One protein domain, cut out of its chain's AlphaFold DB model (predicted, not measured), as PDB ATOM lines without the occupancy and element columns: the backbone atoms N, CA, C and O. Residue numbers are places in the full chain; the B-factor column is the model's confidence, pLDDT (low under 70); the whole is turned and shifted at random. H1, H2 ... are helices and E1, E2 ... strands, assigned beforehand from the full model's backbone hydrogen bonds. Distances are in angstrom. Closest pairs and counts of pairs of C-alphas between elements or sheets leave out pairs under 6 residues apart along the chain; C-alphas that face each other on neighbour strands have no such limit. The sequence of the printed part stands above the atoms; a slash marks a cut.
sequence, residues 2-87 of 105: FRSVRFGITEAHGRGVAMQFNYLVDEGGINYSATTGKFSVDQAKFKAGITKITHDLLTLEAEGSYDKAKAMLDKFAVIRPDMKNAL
ATOM      1  N   PHE A   2      28.536 -40.954  45.406       96.81
ATOM      2  CA  PHE A   2      27.075 -40.973  45.183       96.81
ATOM      3  C   PHE A   2      26.281 -39.868  45.902       96.81
ATOM      4  O   PHE A   2      25.425 -39.261  45.275       96.81
ATOM      5  N   ARG A   3      26.594 -39.544  47.168       96.75
ATOM      6  CA  ARG A   3      25.952 -38.422  47.886       96.75
ATOM      7  C   ARG A   3      26.034 -37.106  47.104       96.75
ATOM      8  O   ARG A   3      25.015 -36.471  46.899       96.75
ATOM      9  N   SER A   4      27.221 -36.732  46.626       96.81
ATOM     10  CA  SER A   4      27.429 -35.484  45.880       96.81
ATOM     11  C   SER A   4      26.717 -35.482  44.529       96.81
ATOM     12  O   SER A   4      26.158 -34.469  44.136       96.81
ATOM     13  N   VAL A   5      26.678 -36.621  43.828       96.06
ATOM     14  CA  VAL A   5      25.941 -36.736  42.556       96.06
ATOM     15  C   VAL A   5      24.435 -36.519  42.755       96.06
ATOM     16  O   VAL A   5      23.771 -35.997  41.863       96.06
ATOM     17  N   ARG A   6      23.892 -36.854  43.936       96.75
ATOM     18  CA  ARG A   6      22.476 -36.634  44.279       96.75
ATOM     19  C   ARG A   6      22.101 -35.162  44.472       96.75
ATOM     20  O   ARG A   6      20.912 -34.874  44.495       96.75
ATOM     21  N   PHE A   7      23.066 -34.239  44.534       93.50
ATOM     22  CA  PHE A   7      22.788 -32.801  44.399       93.50
ATOM     23  C   PHE A   7      22.364 -32.413  42.975       93.50
ATOM     24  O   PHE A   7      21.751 -31.370  42.776       93.50
ATOM     25  N   GLY A   8      22.633 -33.280  41.994       88.56
ATOM     26  CA  GLY A   8      22.197 -33.132  40.612       88.56
ATOM     27  C   GLY A   8      23.347 -32.844  39.651       88.56
ATOM     28  O   GLY A   8      24.338 -32.201  39.984       88.56
ATOM     29  N   ILE A   9      23.192 -33.298  38.403       88.19
ATOM     30  CA  ILE A   9      24.176 -33.082  37.328       88.19
ATOM     31  C   ILE A   9      24.124 -31.660  36.740       88.19
ATOM     32  O   ILE A   9      24.845 -31.334  35.805       88.19
ATOM     33  N   THR A  10      23.262 -30.800  37.274       87.38
ATOM     34  CA  THR A  10      23.203 -29.370  36.950       87.38
ATOM     35  C   THR A  10      24.025 -28.521  37.921       87.38
ATOM     36  O   THR A  10      24.258 -27.349  37.651       87.38
ATOM     37  N   GLU A  11      24.485 -29.102  39.032       93.75
ATOM     38  CA  GLU A  11      25.281 -28.440  40.065       93.75
ATOM     39  C   GLU A  11      26.775 -28.778  39.879       93.75
ATOM     40  O   GLU A  11      27.134 -29.866  39.417       93.75
ATOM     41  N   ALA A  12      27.662 -27.827  40.181       95.44
ATOM     42  CA  ALA A  12      29.091 -27.931  39.893       95.44
ATOM     43  C   ALA A  12      29.762 -29.133  40.581       95.44
ATOM     44  O   ALA A  12      30.483 -29.892  39.926       95.44
ATOM     45  N   HIS A  13      29.502 -29.353  41.871       96.38
ATOM     46  CA  HIS A  13      30.063 -30.482  42.614       96.38
ATOM     47  C   HIS A  13      29.487 -31.815  42.124       96.38
ATOM     48  O   HIS A  13      30.240 -32.778  41.951       96.38
ATOM     49  N   GLY A  14      28.183 -31.879  41.841       96.31
ATOM     50  CA  GLY A  14      27.544 -33.057  41.249       96.31
ATOM     51  C   GLY A  14      28.177 -33.457  39.912       96.31
ATOM     52  O   GLY A  14      28.555 -34.619  39.725       96.31
ATOM     53  N   ARG A  15      28.394 -32.483  39.015       96.50
ATOM     54  CA  ARG A  15      29.094 -32.675  37.728       96.50
ATOM     55  C   ARG A  15      30.536 -33.124  37.907       96.50
ATOM     56  O   ARG A  15      30.947 -34.101  37.280       96.50
ATOM     57  N   GLY A  16      31.287 -32.447  38.774       97.75
ATOM     58  CA  GLY A  16      32.689 -32.770  39.038       97.75
ATOM     59  C   GLY A  16      32.864 -34.182  39.595       97.75
ATOM     60  O   GLY A  16      33.746 -34.922  39.161       97.75
ATOM     61  N   VAL A  17      31.981 -34.610  40.500       98.19
ATOM     62  CA  VAL A  17      32.042 -35.961  41.071       98.19
ATOM     63  C   VAL A  17      31.598 -37.028  40.069       98.19
ATOM     64  O   VAL A  17      32.211 -38.094  40.036       98.19
ATOM     65  N   ALA A  18      30.588 -36.765  39.232       98.38
ATOM     66  CA  ALA A  18      30.217 -37.684  38.152       98.38
ATOM     67  C   ALA A  18      31.376 -37.880  37.158       98.38
ATOM     68  O   ALA A  18      31.683 -39.013  36.786       98.38
ATOM     69  N   MET A  19      32.074 -36.791  36.812       98.50
ATOM     70  CA  MET A  19      33.273 -36.817  35.975       98.50
ATOM     71  C   MET A  19      34.379 -37.684  36.586       98.50
ATOM     72  O   MET A  19      34.846 -38.619  35.938       98.50
ATOM     73  N   GLN A  20      34.749 -37.426  37.844       98.69
ATOM     74  CA  GLN A  20      35.757 -38.218  38.561       98.69
ATOM     75  C   GLN A  20      35.370 -39.697  38.630       98.69
ATOM     76  O   GLN A  20      36.206 -40.568  38.407       98.69
ATOM     77  N   PHE A  21      34.099 -39.991  38.917       98.69
ATOM     78  CA  PHE A  21      33.613 -41.360  39.016       98.69
ATOM     79  C   PHE A  21      33.770 -42.099  37.689       98.69
ATOM     80  O   PHE A  21      34.367 -43.171  37.654       98.69
ATOM     81  N   ASN A  22      33.271 -41.519  36.597       98.69
ATOM     82  CA  ASN A  22      33.320 -42.146  35.282       98.69
ATOM     83  C   ASN A  22      34.757 -42.289  34.765       98.69
ATOM     84  O   ASN A  22      35.078 -43.310  34.165       98.69
ATOM     85  N   TYR A  23      35.628 -41.317  35.049       98.75
ATOM     86  CA  TYR A  23      37.056 -41.423  34.752       98.75
ATOM     87  C   TYR A  23      37.683 -42.614  35.492       98.75
ATOM     88  O   TYR A  23      38.356 -43.441  34.888       98.75
ATOM     89  N   LEU A  24      37.421 -42.757  36.794       98.81
ATOM     90  CA  LEU A  24      37.963 -43.854  37.601       98.81
ATOM     91  C   LEU A  24      37.367 -45.222  37.244       98.81
ATOM     92  O   LEU A  24      38.034 -46.234  37.449       98.81
ATOM     93  N   VAL A  25      36.143 -45.270  36.716       98.50
ATOM     94  CA  VAL A  25      35.578 -46.487  36.114       98.50
ATOM     95  C   VAL A  25      36.351 -46.862  34.850       98.50
ATOM     96  O   VAL A  25      36.759 -48.013  34.716       98.50
ATOM     97  N   ASP A  26      36.613 -45.899  33.963       98.56
ATOM     98  CA  ASP A  26      37.341 -46.147  32.710       98.56
ATOM     99  C   ASP A  26      38.808 -46.561  32.965       98.56
ATOM    100  O   ASP A  26      39.336 -47.418  32.260       98.56
ATOM    101  N   GLU A  27      39.447 -46.044  34.021       98.50
ATOM    102  CA  GLU A  27      40.784 -46.483  34.471       98.50
ATOM    103  C   GLU A  27      40.765 -47.806  35.276       98.50
ATOM    104  O   GLU A  27      41.810 -48.307  35.698       98.50
ATOM    105  N   GLY A  28      39.586 -48.384  35.534       98.44
ATOM    106  CA  GLY A  28      39.417 -49.623  36.305       98.44
ATOM    107  C   GLY A  28      39.671 -49.486  37.813       98.44
ATOM    108  O   GLY A  28      39.792 -50.495  38.510       98.44
ATOM    109  N   GLY A  29      39.765 -48.257  38.325       98.62
ATOM    110  CA  GLY A  29      39.880 -47.956  39.752       98.62
ATOM    111  C   GLY A  29      38.566 -48.142  40.510       98.62
ATOM    112  O   GLY A  29      38.590 -48.500  41.686       98.62
ATOM    113  N   ILE A  30      37.424 -47.948  39.844       98.69
ATOM    114  CA  ILE A  30      36.090 -48.272  40.362       98.69
ATOM    115  C   ILE A  30      35.482 -49.374  39.499       98.69
ATOM    116  O   ILE A  30      35.396 -49.243  38.284       98.69
ATOM    117  N   ASN A  31      35.010 -50.439  40.139       98.25
ATOM    118  CA  ASN A  31      34.399 -51.581  39.470       98.25
ATOM    119  C   ASN A  31      32.935 -51.723  39.886       98.25
ATOM    120  O   ASN A  31      32.589 -51.471  41.042       98.25
ATOM    121  N   TYR A  32      32.083 -52.151  38.957       97.69
ATOM    122  CA  TYR A  32      30.676 -52.455  39.211       97.69
ATOM    123  C   TYR A  32      30.439 -53.965  39.182       97.69
ATOM    124  O   TYR A  32      30.873 -54.664  38.269       97.69
ATOM    125  N   SER A  33      29.722 -54.476  40.179       97.12
ATOM    126  CA  SER A  33      29.274 -55.865  40.220       97.12
ATOM    127  C   SER A  33      27.808 -55.936  39.810       97.12
ATOM    128  O   SER A  33      26.931 -55.618  40.610       97.12
ATOM    129  N   ALA A  34      27.529 -56.418  38.596       93.81
ATOM    130  CA  ALA A  34      26.156 -56.615  38.121       93.81
ATOM    131  C   ALA A  34      25.352 -57.585  39.010       93.81
ATOM    132  O   ALA A  34      24.157 -57.391  39.207       93.81
ATOM    133  N   THR A  35      26.012 -58.583  39.610       95.19
ATOM    134  CA  THR A  35      25.380 -59.561  40.511       95.19
ATOM    135  C   THR A  35      24.855 -58.924  41.793       95.19
ATOM    136  O   THR A  35      23.795 -59.297  42.283       95.19
ATOM    137  N   THR A  36      25.602 -57.977  42.367       95.25
ATOM    138  CA  THR A  36      25.243 -57.362  43.658       95.25
ATOM    139  C   THR A  36      24.642 -55.967  43.508       95.25
ATOM    140  O   THR A  36      24.049 -55.439  44.449       95.25
ATOM    141  N   GLY A  37      24.807 -55.342  42.342       93.44
ATOM    142  CA  GLY A  37      24.491 -53.942  42.101       93.44
ATOM    143  C   GLY A  37      25.334 -52.973  42.935       93.44
ATOM    144  O   GLY A  37      24.865 -51.871  43.216       93.44
ATOM    145  N   LYS A  38      26.526 -53.392  43.388       96.38
ATOM    146  CA  LYS A  38      27.437 -52.600  44.229       96.38
ATOM    147  C   LYS A  38      28.704 -52.214  43.473       96.38
ATOM    148  O   LYS A  38      29.093 -52.869  42.508       96.38
ATOM    149  N   PHE A  39      29.362 -51.174  43.976       98.12
ATOM    150  CA  PHE A  39      30.654 -50.708  43.487       98.12
ATOM    151  C   PHE A  39      31.773 -51.065  44.461       98.12
ATOM    152  O   PHE A  39      31.567 -51.075  45.676       98.12
ATOM    153  N   SER A  40      32.959 -51.328  43.925       98.31
ATOM    154  CA  SER A  40      34.183 -51.586  44.682       98.31
ATOM    155  C   SER A  40      35.356 -50.796  44.106       98.31
ATOM    156  O   SER A  40      35.275 -50.253  43.006       98.31
ATOM    157  N   VAL A  41      36.444 -50.717  44.871       98.44
ATOM    158  CA  VAL A  41      37.659 -49.990  44.497       98.44
ATOM    159  C   VAL A  41      38.812 -50.971  44.309       98.44
ATOM    160  O   VAL A  41      39.107 -51.748  45.216       98.44
ATOM    161  N   ASP A  42      39.485 -50.902  43.159       98.62
ATOM    162  CA  ASP A  42      40.830 -51.463  42.981       98.62
ATOM    163  C   ASP A  42      41.834 -50.413  43.464       98.62
ATOM    164  O   ASP A  42      42.033 -49.392  42.814       98.62
ATOM    165  N   GLN A  43      42.447 -50.633  44.627       97.75
ATOM    166  CA  GLN A  43      43.263 -49.617  45.304       97.75
ATOM    167  C   GLN A  43      44.455 -49.131  44.466       97.75
ATOM    168  O   GLN A  43      44.775 -47.940  44.472       97.75
ATOM    169  N   ALA A  44      45.110 -50.036  43.734       97.81
ATOM    170  CA  ALA A  44      46.284 -49.689  42.943       97.81
ATOM    171  C   ALA A  44      45.884 -48.848  41.725       97.81
ATOM    172  O   ALA A  44      46.449 -47.774  41.495       97.81
ATOM    173  N   LYS A  45      44.856 -49.294  40.992       98.69
ATOM    174  CA  LYS A  45      44.343 -48.567  39.823       98.69
ATOM    175  C   LYS A  45      43.649 -47.271  40.205       98.69
ATOM    176  O   LYS A  45      43.774 -46.286  39.491       98.69
ATOM    177  N   PHE A  46      42.980 -47.235  41.352       98.56
ATOM    178  CA  PHE A  46      42.365 -46.021  41.872       98.56
ATOM    179  C   PHE A  46      43.423 -44.957  42.152       98.56
ATOM    180  O   PHE A  46      43.283 -43.831  41.685       98.56
ATOM    181  N   LYS A  47      44.524 -45.309  42.833       98.44
ATOM    182  CA  LYS A  47      45.629 -44.367  43.069       98.44
ATOM    183  C   LYS A  47      46.218 -43.847  41.755       98.44
ATOM    184  O   LYS A  47      46.399 -42.641  41.618       98.44
ATOM    185  N   ALA A  48      46.472 -44.734  40.790       98.62
ATOM    186  CA  ALA A  48      46.977 -44.341  39.474       98.62
ATOM    187  C   ALA A  48      45.991 -43.426  38.722       98.62
ATOM    188  O   ALA A  48      46.393 -42.387  38.200       98.62
ATOM    189  N   GLY A  49      44.700 -43.762  38.734       98.69
ATOM    190  CA  GLY A  49      43.636 -42.967  38.122       98.69
ATOM    191  C   GLY A  49      43.487 -41.585  38.760       98.69
ATOM    192  O   GLY A  49      43.320 -40.606  38.039       98.69
ATOM    193  N   ILE A  50      43.631 -41.475  40.087       98.56
ATOM    194  CA  ILE A  50      43.659 -40.183  40.793       98.56
ATOM    195  C   ILE A  50      44.857 -39.342  40.348       98.56
ATOM    196  O   ILE A  50      44.684 -38.162  40.044       98.56
ATOM    197  N   THR A  51      46.059 -39.919  40.273       98.75
ATOM    198  CA  THR A  51      47.235 -39.196  39.758       98.75
ATOM    199  C   THR A  51      46.987 -38.684  38.339       98.75
ATOM    200  O   THR A  51      47.266 -37.521  38.053       98.75
ATOM    201  N   LYS A  52      46.409 -39.523  37.477       98.75
ATOM    202  CA  LYS A  52      46.152 -39.199  36.073       98.75
ATOM    203  C   LYS A  52      45.107 -38.091  35.903       98.75
ATOM    204  O   LYS A  52      45.400 -37.087  35.267       98.75
ATOM    205  N   ILE A  53      43.937 -38.207  36.537       98.56
ATOM    206  CA  ILE A  53      42.901 -37.165  36.443       98.56
ATOM    207  C   ILE A  53      43.359 -35.842  37.069       98.56
ATOM    208  O   ILE A  53      42.995 -34.780  36.578       98.56
ATOM    209  N   THR A  54      44.184 -35.892  38.122       98.75
ATOM    210  CA  THR A  54      44.757 -34.685  38.739       98.75
ATOM    211  C   THR A  54      45.690 -33.973  37.767       98.75
ATOM    212  O   THR A  54      45.572 -32.765  37.593       98.75
ATOM    213  N   HIS A  55      46.584 -34.718  37.109       98.75
ATOM    214  CA  HIS A  55      47.434 -34.175  36.052       98.75
ATOM    215  C   HIS A  55      46.587 -33.541  34.943       98.75
ATOM    216  O   HIS A  55      46.769 -32.369  34.637       98.75
ATOM    217  N   ASP A  56      45.619 -34.281  34.395       98.38
ATOM    218  CA  ASP A  56      44.818 -33.810  33.264       98.38
ATOM    219  C   ASP A  56      44.017 -32.542  33.596       98.38
ATOM    220  O   ASP A  56      43.984 -31.616  32.788       98.38
ATOM    221  N   LEU A  57      43.405 -32.474  34.786       98.31
ATOM    222  CA  LEU A  57      42.663 -31.293  35.236       98.31
ATOM    223  C   LEU A  57      43.577 -30.078  35.414       98.31
ATOM    224  O   LEU A  57      43.283 -29.018  34.871       98.31
ATOM    225  N   LEU A  58      44.703 -30.236  36.116       98.56
ATOM    226  CA  LEU A  58      45.631 -29.129  36.367       98.56
ATOM    227  C   LEU A  58      46.305 -28.639  35.078       98.56
ATOM    228  O   LEU A  58      46.511 -27.439  34.909       98.56
ATOM    229  N   THR A  59      46.632 -29.538  34.145       98.56
ATOM    230  CA  THR A  59      47.143 -29.155  32.822       98.56
ATOM    231  C   THR A  59      46.098 -28.371  32.039       98.56
ATOM    232  O   THR A  59      46.412 -27.336  31.461       98.56
ATOM    233  N   LEU A  60      44.848 -28.830  32.042       98.25
ATOM    234  CA  LEU A  60      43.748 -28.170  31.349       98.25
ATOM    235  C   LEU A  60      43.456 -26.771  31.910       98.25
ATOM    236  O   LEU A  60      43.214 -25.841  31.137       98.25
ATOM    237  N   GLU A  61      43.537 -26.608  33.231       98.25
ATOM    238  CA  GLU A  61      43.466 -25.308  33.907       98.25
ATOM    239  C   GLU A  61      44.648 -24.404  33.525       98.25
ATOM    240  O   GLU A  61      44.435 -23.241  33.185       98.25
ATOM    241  N   ALA A  62      45.877 -24.933  33.512       98.56
ATOM    242  CA  ALA A  62      47.080 -24.185  33.138       98.56
ATOM    243  C   ALA A  62      47.071 -23.722  31.671       98.56
ATOM    244  O   ALA A  62      47.555 -22.637  31.355       98.56
ATOM    245  N   GLU A  63      46.504 -24.528  30.773       98.44
ATOM    246  CA  GLU A  63      46.308 -24.166  29.368       98.44
ATOM    247  C   GLU A  63      45.164 -23.159  29.164       98.44
ATOM    248  O   GLU A  63      45.072 -22.550  28.097       98.44
ATOM    249  N   GLY A  64      44.258 -23.007  30.138       98.31
ATOM    250  CA  GLY A  64      43.081 -22.141  30.025       98.31
ATOM    251  C   GLY A  64      42.123 -22.548  28.897       98.31
ATOM    252  O   GLY A  64      41.405 -21.708  28.353       98.31
ATOM    253  N   SER A  65      42.121 -23.824  28.495       98.00
ATOM    254  CA  SER A  65      41.388 -24.278  27.309       98.00
ATOM    255  C   SER A  65      39.931 -24.622  27.625       98.00
ATOM    256  O   SER A  65      39.610 -25.730  28.057       98.00
ATOM    257  N   TYR A  66      39.026 -23.683  27.340       97.94
ATOM    258  CA  TYR A  66      37.586 -23.887  27.512       97.94
ATOM    259  C   TYR A  66      37.049 -25.081  26.709       97.94
ATOM    260  O   TYR A  66      36.294 -25.890  27.243       97.94
ATOM    261  N   ASP A  67      37.461 -25.234  25.449       98.44
ATOM    262  CA  ASP A  67      36.952 -26.308  24.589       98.44
ATOM    263  C   ASP A  67      37.352 -27.692  25.109       98.44
ATOM    264  O   ASP A  67      36.523 -28.606  25.153       98.44
ATOM    265  N   LYS A  68      38.598 -27.843  25.582       98.19
ATOM    266  CA  LYS A  68      39.043 -29.080  26.236       98.19
ATOM    267  C   LYS A  68      38.275 -29.317  27.538       98.19
ATOM    268  O   LYS A  68      37.855 -30.449  27.787       98.19
ATOM    269  N   ALA A  69      38.041 -28.268  28.335       98.31
ATOM    270  CA  ALA A  69      37.260 -28.353  29.573       98.31
ATOM    271  C   ALA A  69      35.844 -28.860  29.295       98.31
ATOM    272  O   ALA A  69      35.363 -29.807  29.925       98.31
ATOM    273  N   LYS A  70      35.195 -28.267  28.291       98.12
ATOM    274  CA  LYS A  70      33.861 -28.651  27.854       98.12
ATOM    275  C   LYS A  70      33.841 -30.098  27.364       98.12
ATOM    276  O   LYS A  70      32.978 -30.852  27.798       98.12
ATOM    277  N   ALA A  71      34.803 -30.508  26.540       98.31
ATOM    278  CA  ALA A  71      34.882 -31.877  26.035       98.31
ATOM    279  C   ALA A  71      35.061 -32.915  27.161       98.31
ATOM    280  O   ALA A  71      34.426 -33.972  27.134       98.31
ATOM    281  N   MET A  72      35.879 -32.612  28.176       98.00
ATOM    282  CA  MET A  72      36.038 -33.474  29.352       98.00
ATOM    283  C   MET A  72      34.717 -33.618  30.121       98.00
ATOM    284  O   MET A  72      34.315 -34.736  30.456       98.00
ATOM    285  N   LEU A  73      34.007 -32.510  30.353       97.62
ATOM    286  CA  LEU A  73      32.710 -32.531  31.029       97.62
ATOM    287  C   LEU A  73      31.633 -33.240  30.199       97.62
ATOM    288  O   LEU A  73      30.908 -34.059  30.750       97.62
ATOM    289  N   ASP A  74      31.540 -32.987  28.894       97.62
ATOM    290  CA  ASP A  74      30.563 -33.639  28.012       97.62
ATOM    291  C   ASP A  74      30.746 -35.167  28.011       97.62
ATOM    292  O   ASP A  74      29.772 -35.920  28.010       97.62
ATOM    293  N   LYS A  75      32.001 -35.635  28.049       97.88
ATOM    294  CA  LYS A  75      32.326 -37.066  28.064       97.88
ATOM    295  C   LYS A  75      32.036 -37.728  29.411       97.88
ATOM    296  O   LYS A  75      31.530 -38.851  29.454       97.88
ATOM    297  N   PHE A  76      32.432 -37.087  30.508       98.25
ATOM    298  CA  PHE A  76      32.508 -37.751  31.809       98.25
ATOM    299  C   PHE A  76      31.487 -37.238  32.830       98.25
ATOM    300  O   PHE A  76      31.105 -38.006  33.706       98.25
ATOM    301  N   ALA A  77      30.994 -36.000  32.748       97.56
ATOM    302  CA  ALA A  77      30.008 -35.453  33.689       97.56
ATOM    303  C   ALA A  77      28.569 -35.870  33.320       97.56
ATOM    304  O   ALA A  77      27.680 -35.035  33.154       97.56
ATOM    305  N   VAL A  78      28.344 -37.180  33.195       97.50
ATOM    306  CA  VAL A  78      27.066 -37.796  32.814       97.50
ATOM    307  C   VAL A  78      26.680 -38.911  33.783       97.50
ATOM    308  O   VAL A  78      27.538 -39.579  34.365       97.50
ATOM    309  N   ILE A  79      25.379 -39.161  33.939       97.81
ATOM    310  CA  ILE A  79      24.884 -40.298  34.722       97.81
ATOM    311  C   ILE A  79      24.841 -41.537  33.820       97.81
ATOM    312  O   ILE A  79      23.954 -41.675  32.981       97.81
ATOM    313  N   ARG A  80      25.812 -42.442  33.985       97.88
ATOM    314  CA  ARG A  80      25.850 -43.730  33.268       97.88
ATOM    315  C   ARG A  80      24.840 -44.732  33.868       97.88
ATOM    316  O   ARG A  80      24.492 -44.588  35.043       97.88
ATOM    317  N   PRO A  81      24.398 -45.764  33.120       97.75
ATOM    318  CA  PRO A  81      23.360 -46.700  33.574       97.75
ATOM    319  C   PRO A  81      23.618 -47.336  34.945       97.75
ATOM    320  O   PRO A  81      22.733 -47.326  35.796       97.75
ATOM    321  N   ASP A  82      24.838 -47.810  35.213       97.44
ATOM    322  CA  ASP A  82      25.165 -48.442  36.500       97.44
ATOM    323  C   ASP A  82      25.064 -47.456  37.672       97.44
ATOM    324  O   ASP A  82      24.569 -47.797  38.747       97.44
ATOM    325  N   MET A  83      25.489 -46.205  37.458       97.50
ATOM    326  CA  MET A  83      25.333 -45.140  38.447       97.50
ATOM    327  C   MET A  83      23.851 -44.837  38.671       97.50
ATOM    328  O   MET A  83      23.426 -44.764  39.822       97.50
ATOM    329  N   LYS A  84      23.055 -44.723  37.597       96.94
ATOM    330  CA  LYS A  84      21.604 -44.508  37.691       96.94
ATOM    331  C   LYS A  84      20.934 -45.607  38.520       96.94
ATOM    332  O   LYS A  84      20.216 -45.294  39.461       96.94
ATOM    333  N   ASN A  85      21.241 -46.871  38.239       95.94
ATOM    334  CA  ASN A  85      20.683 -48.017  38.959       95.94
ATOM    335  C   ASN A  85      20.987 -47.982  40.464       95.94
ATOM    336  O   ASN A  85      20.189 -48.457  41.271       95.94
ATOM    337  N   ALA A  86      22.143 -47.446  40.862       95.62
ATOM    338  CA  ALA A  86      22.457 -47.246  42.272       95.62
ATOM    339  C   ALA A  86      21.730 -46.036  42.871       95.62
ATOM    340  O   ALA A  86      21.268 -46.122  44.004       95.62
ATOM    341  N   LEU A  87      21.598 -44.936  42.126       95.75
ATOM    342  CA  LEU A  87      20.869 -43.744  42.571       95.75
ATOM    343  C   LEU A  87      19.373 -44.021  42.769       95.75
ATOM    344  O   LEU A  87      18.810 -43.570  43.763       95.75
TER     345      LEU A  87
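This is residues 2 to 87 of the 105 residues of an uncharacterized protein of Blastocatellia bacterium (UniProt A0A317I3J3). H2 runs through the middle of this small helical domain, with the longest helix, H3, on one side of it and H4 on another, each crossing H2 steeply; H1 packs on H2 near its beginning. H3 and H4 run back along each other in opposite ways from a turn that sticks out with residues 62 to 67, while the far end of the long axis is made by a small hairpin, E1 and E2, with H5 near it. The printed part has 86 residues, with five named helices and two named strands in the order H1, H2, E1, E2, H3, H4, H5; the sheet has the order E1 - E2, antiparallel, and the class is mostly helix. The whole is compact, with a radius of gyration of the C-alphas of 13.3 A, and the C-alphas span 42 by 30 by 17 A.

Begin at residues 2 to 5, H1, and go on to residues 12 to 26, H2, the hub that touches three helices. H2 touches H1 with its residues 13 to 18 alone, and the closest C-alphas are those of Val 5 and Gly 14, 4.2 A apart. Next look at residues 30 to 33, E1, and residues 38 to 41, E2, which form a hairpin of antiparallel strands with 147 degrees between their directions. Across it N 31 and O 40 are within hydrogen-bond range at 2.9 A, and so are N 33 and O 38 at 2.9 A. H2 comes nearest to E1 where the C-alphas of Leu 24 and Ile 30 are 5.5 A apart. Residues 43 to 63 are H3, which touches H2 at a steep tilt of 52 degrees, opposite ways. H2 touches H3 with its residues 20 to 24 alone, and H3 touches H2 with its residues 46 to 53 alone; the closest C-alphas of the two are those of Leu 24 and Gly 49, 5.8 A apart. Residues 66 to 76 are H4, which touches H2 at a steep tilt of 65 degrees, the same way, with the C-alphas of Met 19 and Phe 76 closest at 4.3 A. H3 and H4 are close but not clearly touching, with the C-alphas of Leu 60 and Ala 69 closest at 6.7 A; they run opposite ways at a shallow tilt of 26 degrees. Residues 81 to 87 are H5, which touches no helix but is close to H1, not clearly touching, with the C-alphas of Phe 2 and Leu 87 closest at 7.3 A. H5 is apart from H2, H3 and H4; its closest C-alphas to E1 are those of Asp 82 and Tyr 32, 7.3 A apart. In H2, H3, H4 and H5 every O i to N i+4 pair is within hydrogen-bond range, and H1 is too short for such a pair.

Find C-alpha 2 at (27.075, -40.973, 45.183), where H1 begins; it ends at C-alpha 5, 5.1 A on. H2 measures 21.2 A from C-alpha 12 to C-alpha 26. E1 measures 10.2 A and E2 10.6 A. H3 begins at C-alpha 43, (43.263, -49.617, 45.304), and measures 30.2 A to C-alpha 63. H4 measures 15.4 A, and H5 runs 9.8 A to C-alpha 87 at (20.869, -43.744, 42.571).

The two C-alphas farthest apart are those of Thr 35 and Gly 64, at 42.7 A. The printed part has no cut. No link is long: the link from H1 to H2 is short, and the other five are tight. The mean pLDDT of the printed part is 97.3, and no printed residue is under 70.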